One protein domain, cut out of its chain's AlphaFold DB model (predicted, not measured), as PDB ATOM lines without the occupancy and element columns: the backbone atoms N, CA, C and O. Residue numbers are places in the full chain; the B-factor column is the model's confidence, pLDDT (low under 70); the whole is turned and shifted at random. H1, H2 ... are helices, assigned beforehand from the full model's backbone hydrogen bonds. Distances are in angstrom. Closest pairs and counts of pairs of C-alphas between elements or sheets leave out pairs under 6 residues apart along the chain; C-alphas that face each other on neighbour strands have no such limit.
ATOM      1  N   LEU A  35     168.545 242.732 172.646       85.50
ATOM      2  CA  LEU A  35     169.607 242.276 173.555       85.50
ATOM      3  C   LEU A  35     169.080 241.607 174.828       85.50
ATOM      4  O   LEU A  35     169.702 240.685 175.329       85.50
ATOM      5  N   GLN A  36     167.957 242.086 175.362       89.12
ATOM      6  CA  GLN A  36     167.357 241.470 176.539       89.12
ATOM      7  C   GLN A  36     166.748 240.117 176.175       89.12
ATOM      8  O   GLN A  36     166.984 239.155 176.880       89.12
ATOM      9  N   GLU A  37     166.062 240.028 175.037       88.38
ATOM     10  CA  GLU A  37     165.509 238.753 174.568       88.38
ATOM     11  C   GLU A  37     166.602 237.741 174.221       88.38
ATOM     12  O   GLU A  37     166.421 236.560 174.464       88.38
ATOM     13  N   MET A  38     167.746 238.187 173.694       91.94
ATOM     14  CA  MET A  38     168.895 237.307 173.457       91.94
ATOM     15  C   MET A  38     169.466 236.748 174.763       91.94
ATOM     16  O   MET A  38     169.728 235.557 174.827       91.94
ATOM     17  N   ASN A  39     169.614 237.582 175.795       94.12
ATOM     18  CA  ASN A  39     170.083 237.114 177.100       94.12
ATOM     19  C   ASN A  39     169.069 236.167 177.760       94.12
ATOM     20  O   ASN A  39     169.460 235.150 178.313       94.12
ATOM     21  N   ASP A  40     167.773 236.487 177.678       95.75
ATOM     22  CA  ASP A  40     166.715 235.638 178.236       95.75
ATOM     23  C   ASP A  40     166.703 234.250 177.549       95.75
ATOM     24  O   ASP A  40     166.481 233.239 178.209       95.75
ATOM     25  N   LEU A  41     166.980 234.193 176.238       95.56
ATOM     26  CA  LEU A  41     167.114 232.937 175.488       95.56
ATOM     27  C   LEU A  41     168.369 232.140 175.877       95.56
ATOM     28  O   LEU A  41     168.307 230.917 175.929       95.56
ATOM     29  N   GLU A  42     169.491 232.812 176.149       96.81
ATOM     30  CA  GLU A  42     170.733 232.160 176.595       96.81
ATOM     31  C   GLU A  42     170.548 231.501 177.972       96.81
ATOM     32  O   GLU A  42     170.949 230.356 178.177       96.81
ATOM     33  N   ASP A  43     169.871 232.185 178.899       97.31
ATOM     34  CA  ASP A  43     169.544 231.623 180.212       97.31
ATOM     35  C   ASP A  43     168.628 230.383 180.090       97.31
ATOM     36  O   ASP A  43     168.842 229.381 180.779       97.31
ATOM     37  N   GLU A  44     167.632 230.420 179.192       96.56
ATOM     38  CA  GLU A  44     166.726 229.291 178.925       96.56
ATOM     39  C   GLU A  44     167.461 228.085 178.309       96.56
ATOM     40  O   GLU A  44     167.210 226.942 178.701       96.56
ATOM     41  N   GLU A  45     168.402 228.318 177.389       96.81
ATOM     42  CA  GLU A  45     169.223 227.263 176.778       96.81
ATOM     43  C   GLU A  45     170.059 226.522 177.831       96.81
ATOM     44  O   GLU A  45     170.063 225.289 177.880       96.81
ATOM     45  N   VAL A  46     170.693 227.261 178.746       97.88
ATOM     46  CA  VAL A  46     171.481 226.676 179.839       97.88
ATOM     47  C   VAL A  46     170.609 225.832 180.776       97.88
ATOM     48  O   VAL A  46     171.032 224.760 181.226       97.88
ATOM     49  N   GLU A  47     169.390 226.283 181.083       97.75
ATOM     50  CA  GLU A  47     168.449 225.508 181.898       97.75
ATOM     51  C   GLU A  47     168.032 224.211 181.188       97.75
ATOM     52  O   GLU A  47     168.041 223.133 181.799       97.75
ATOM     53  N   LEU A  48     167.727 224.281 179.889       97.31
ATOM     54  CA  LEU A  48     167.389 223.105 179.090       97.31
ATOM     55  C   LEU A  48     168.535 222.093 179.057       97.31
ATOM     56  O   LEU A  48     168.310 220.915 179.348       97.31
ATOM     57  N   ASP A  49     169.766 222.529 178.819       97.06
ATOM     58  CA  ASP A  49     170.929 221.642 178.825       97.06
ATOM     59  C   ASP A  49     171.148 220.975 180.188       97.06
ATOM     60  O   ASP A  49     171.424 219.769 180.274       97.06
ATOM     61  N   ALA A  50     170.961 221.724 181.276       96.75
ATOM     62  CA  ALA A  50     171.052 221.182 182.626       96.75
ATOM     63  C   ALA A  50     169.977 220.110 182.888       96.75
ATOM     64  O   ALA A  50     170.278 219.044 183.442       96.75
ATOM     65  N   THR A  51     168.730 220.351 182.476       97.06
ATOM     66  CA  THR A  51     167.644 219.368 182.632       97.06
ATOM     67  C   THR A  51     167.871 218.128 181.769       97.06
ATOM     68  O   THR A  51     167.746 217.007 182.270       97.06
ATOM     69  N   MET A  52     168.301 218.302 180.519       96.88
ATOM     70  CA  MET A  52     168.610 217.214 179.591       96.88
ATOM     71  C   MET A  52     169.735 216.328 180.135       96.88
ATOM     72  O   MET A  52     169.635 215.098 180.119       96.88
ATOM     73  N   LYS A  53     170.789 216.939 180.693       95.81
ATOM     74  CA  LYS A  53     171.882 216.217 181.353       95.81
ATOM     75  C   LYS A  53     171.375 215.390 182.533       95.81
ATOM     76  O   LYS A  53     171.722 214.216 182.626       95.81
ATOM     77  N   ASN A  54     170.524 215.964 183.383       94.88
ATOM     78  CA  ASN A  54     169.942 215.261 184.531       94.88
ATOM     79  C   ASN A  54     169.039 214.092 184.119       94.88
ATOM     80  O   ASN A  54     169.001 213.075 184.808       94.88
ATOM     81  N   ILE A  55     168.307 214.224 183.009       95.25
ATOM     82  CA  ILE A  55     167.485 213.137 182.467       95.25
ATOM     83  C   ILE A  55     168.380 212.000 181.971       95.25
ATOM     84  O   ILE A  55     168.139 210.848 182.325       95.25
ATOM     85  N   ARG A  56     169.435 212.310 181.207       92.25
ATOM     86  CA  ARG A  56     170.372 211.304 180.673       92.25
ATOM     87  C   ARG A  56     171.124 210.556 181.772       92.25
ATOM     88  O   ARG A  56     171.333 209.357 181.654       92.25
ATOM     89  N   THR A  57     171.516 211.242 182.843       90.69
ATOM     90  CA  THR A  57     172.232 210.627 183.974       90.69
ATOM     91  C   THR A  57     171.292 210.081 185.049       90.69
ATOM     92  O   THR A  57     171.740 209.618 186.105       90.69
ATOM     93  N   ARG A  58     169.975 210.098 184.811       92.94
ATOM     94  CA  ARG A  58     168.997 209.620 185.784       92.94
ATOM     95  C   ARG A  58     169.194 208.129 186.037       92.94
ATOM     96  O   ARG A  58     169.136 207.314 185.127       92.94
ATOM     97  N   GLY A  59     169.377 207.769 187.304       90.62
ATOM     98  CA  GLY A  59     169.599 206.380 187.702       90.62
ATOM     99  C   GLY A  59     171.062 205.953 187.706       90.62
ATOM    100  O   GLY A  59     171.351 204.932 188.310       90.62
ATOM    101  N   PHE A  60     171.995 206.738 187.160       90.00
ATOM    102  CA  PHE A  60     173.416 206.367 187.097       90.00
ATOM    103  C   PHE A  60     174.013 205.985 188.471       90.00
ATOM    104  O   PHE A  60     174.791 205.043 188.573       90.00
ATOM    105  N   ASN A  61     173.567 206.654 189.540       88.12
ATOM    106  CA  ASN A  61     174.061 206.437 190.907       88.12
ATOM    107  C   ASN A  61     173.452 205.229 191.641       88.12
ATOM    108  O   ASN A  61     173.930 204.888 192.715       88.12
ATOM    109  N   PHE A  62     172.347 204.650 191.162       90.00
ATOM    110  CA  PHE A  62     171.604 203.638 191.936       90.00
ATOM    111  C   PHE A  62     171.012 202.500 191.101       90.00
ATOM    112  O   PHE A  62     170.560 201.501 191.660       90.00
ATOM    113  N   LEU A  63     170.967 202.640 189.778       93.88
ATOM    114  CA  LEU A  63     170.484 201.614 188.872       93.88
ATOM    115  C   LEU A  63     171.636 200.661 188.555       93.88
ATOM    116  O   LEU A  63     172.641 201.054 187.965       93.88
ATOM    117  N   VAL A  64     171.459 199.397 188.926       92.88
ATOM    118  CA  VAL A  64     172.350 198.305 188.535       92.88
ATOM    119  C   VAL A  64     171.811 197.699 187.235       92.88
ATOM    120  O   VAL A  64     170.672 197.219 187.228       92.88
ATOM    121  N   PRO A  65     172.567 197.729 186.121       90.12
ATOM    122  CA  PRO A  65     172.146 197.094 184.876       90.12
ATOM    123  C   PRO A  65     171.947 195.583 185.040       90.12
ATOM    124  O   PRO A  65     172.651 194.927 185.806       90.12
ATOM    125  N   ILE A  66     171.016 195.005 184.277       93.31
ATOM    126  CA  ILE A  66     170.794 193.553 184.283       93.31
ATOM    127  C   ILE A  66     172.092 192.839 183.888       93.31
ATOM    128  O   ILE A  66     172.720 193.174 182.887       93.31
ATOM    129  N   GLY A  67     172.483 191.840 184.679       94.06
ATOM    130  CA  GLY A  67     173.721 191.088 184.461       94.06
ATOM    131  C   GLY A  67     174.975 191.744 185.044       94.06
ATOM    132  O   GLY A  67     176.047 191.152 184.945       94.06
ATOM    133  N   ARG A  68     174.858 192.916 185.685       90.19
ATOM    134  CA  ARG A  68     175.914 193.518 186.510       90.19
ATOM    135  C   ARG A  68     175.552 193.437 187.992       90.19
ATOM    136  O   ARG A  68     174.390 193.271 188.350       90.19
ATOM    137  N   ASN A  69     176.573 193.532 188.841       91.75
ATOM    138  CA  ASN A  69     176.418 193.540 190.302       91.75
ATOM    139  C   ASN A  69     176.623 194.929 190.913       91.75
ATOM    140  O   ASN A  69     176.215 195.149 192.048       91.75
ATOM    141  N   LEU A  70     177.258 195.833 190.165       90.62
ATOM    142  CA  LEU A  70     177.610 197.181 190.586       90.62
ATOM    143  C   LEU A  70     176.861 198.202 189.737       90.62
ATOM    144  O   LEU A  70     176.497 197.946 188.581       90.62
ATOM    145  N   THR A  71     176.616 199.361 190.331       90.62
ATOM    146  CA  THR A  71     176.154 200.537 189.591       90.62
ATOM    147  C   THR A  71     177.272 201.066 188.687       90.62
ATOM    148  O   THR A  71     178.449 200.809 188.930       90.62
ATOM    149  N   GLN A  72     176.928 201.848 187.659       86.94
ATOM    150  CA  GLN A  72     177.945 202.468 186.794       86.94
ATOM    151  C   GLN A  72     178.841 203.455 187.563       86.94
ATOM    152  O   GLN A  72     180.001 203.641 187.212       86.94
ATOM    153  N   GLN A  73     178.317 204.079 188.624       89.12
ATOM    154  CA  GLN A  73     179.111 204.947 189.493       89.12
ATOM    155  C   GLN A  73     180.113 204.158 190.345       89.12
ATOM    156  O   GLN A  73     181.231 204.625 190.527       89.12
ATOM    157  N   GLU A  74     179.723 202.996 190.872       88.00
ATOM    158  CA  GLU A  74     180.639 202.121 191.618       88.00
ATOM    159  C   GLU A  74     181.727 201.553 190.703       88.00
ATOM    160  O   GLU A  74     182.890 201.613 191.068       88.00
ATOM    161  N   GLU A  75     181.373 201.113 189.489       87.00
ATOM    162  CA  GLU A  75     182.340 200.658 188.476       87.00
ATOM    163  C   GLU A  75     183.366 201.759 188.148       87.00
ATOM    164  O   GLU A  75     184.565 201.508 188.169       87.00
ATOM    165  N   LYS A  76     182.914 203.008 187.964       87.44
ATOM    166  CA  LYS A  76     183.805 204.154 187.733       87.44
ATOM    167  C   LYS A  76     184.718 204.467 188.924       87.44
ATOM    168  O   LYS A  76     185.854 204.875 188.723       87.44
ATOM    169  N   ASN A  77     184.211 204.344 190.151       87.06
ATOM    170  CA  ASN A  77     185.020 204.583 191.346       87.06
ATOM    171  C   ASN A  77     186.073 203.474 191.536       87.06
ATOM    172  O   ASN A  77     187.194 203.781 191.920       87.06
ATOM    173  N   ASP A  78     185.729 202.216 191.244       85.25
ATOM    174  CA  ASP A  78     186.655 201.077 191.330       85.25
ATOM    175  C   ASP A  78     187.747 201.138 190.241       85.25
ATOM    176  O   ASP A  78     188.888 200.758 190.498       85.25
ATOM    177  N   GLU A  79     187.421 201.625 189.035       81.00
ATOM    178  CA  GLU A  79     188.398 201.871 187.959       81.00
ATOM    179  C   GLU A  79     189.387 202.998 188.315       81.00
ATOM    180  O   GLU A  79     190.577 202.860 188.052       81.00
ATOM    181  N   ASP A  80     188.920 204.077 188.954       77.25
ATOM    182  CA  ASP A  80     189.752 205.218 189.391       77.25
ATOM    183  C   ASP A  80     190.663 204.859 190.587       77.25
ATOM    184  O   ASP A  80     191.753 205.403 190.736       77.25
TER     185      ASP A  80
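What this domain is: This is residues 35 to 80 of the 145 residues of an uncharacterized protein of Auriculariopsis ampla (UniProt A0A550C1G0). One long straight helix, H1, sticks out free and makes most of the length; beyond its last residue a looped link, residues 57 to 71, folds back on itself and leads into a short helix, H2, that points off to one side. The printed part has 46 residues with two named helices, H1 then H2, and no named strand; the class is all helix. It is extended, with a radius of gyration of the C-alphas of 16.9 A, and spans 52 by 22 by 11 A.

Where its parts are: H1, residues 35 to 56, begins with C-alpha 35 at (169.607, 242.276, 173.555) and is 31.8 A long from first to last C-alpha. H2, residues 72 to 80, is 12.4 A long and ends with C-alpha 80 at (189.752, 205.218, 189.391).

How they stand to each other: Residues 35 to 58, of which 35 to 56 belong to H1, stand free. H1 and H2 are apart, with no C-alpha of the one within 8 A of the other. In H1 and H2 every O i to N i+4 pair is within hydrogen-bond range.

The domain as a whole: The C-alphas of Leu 35 and Gly 67, the two farthest apart, are 52.5 A apart. The link from H1 to H2, 15 residues, is long. The printed part has no cut. Its mean pLDDT is 91.9, and no printed residue is under 70.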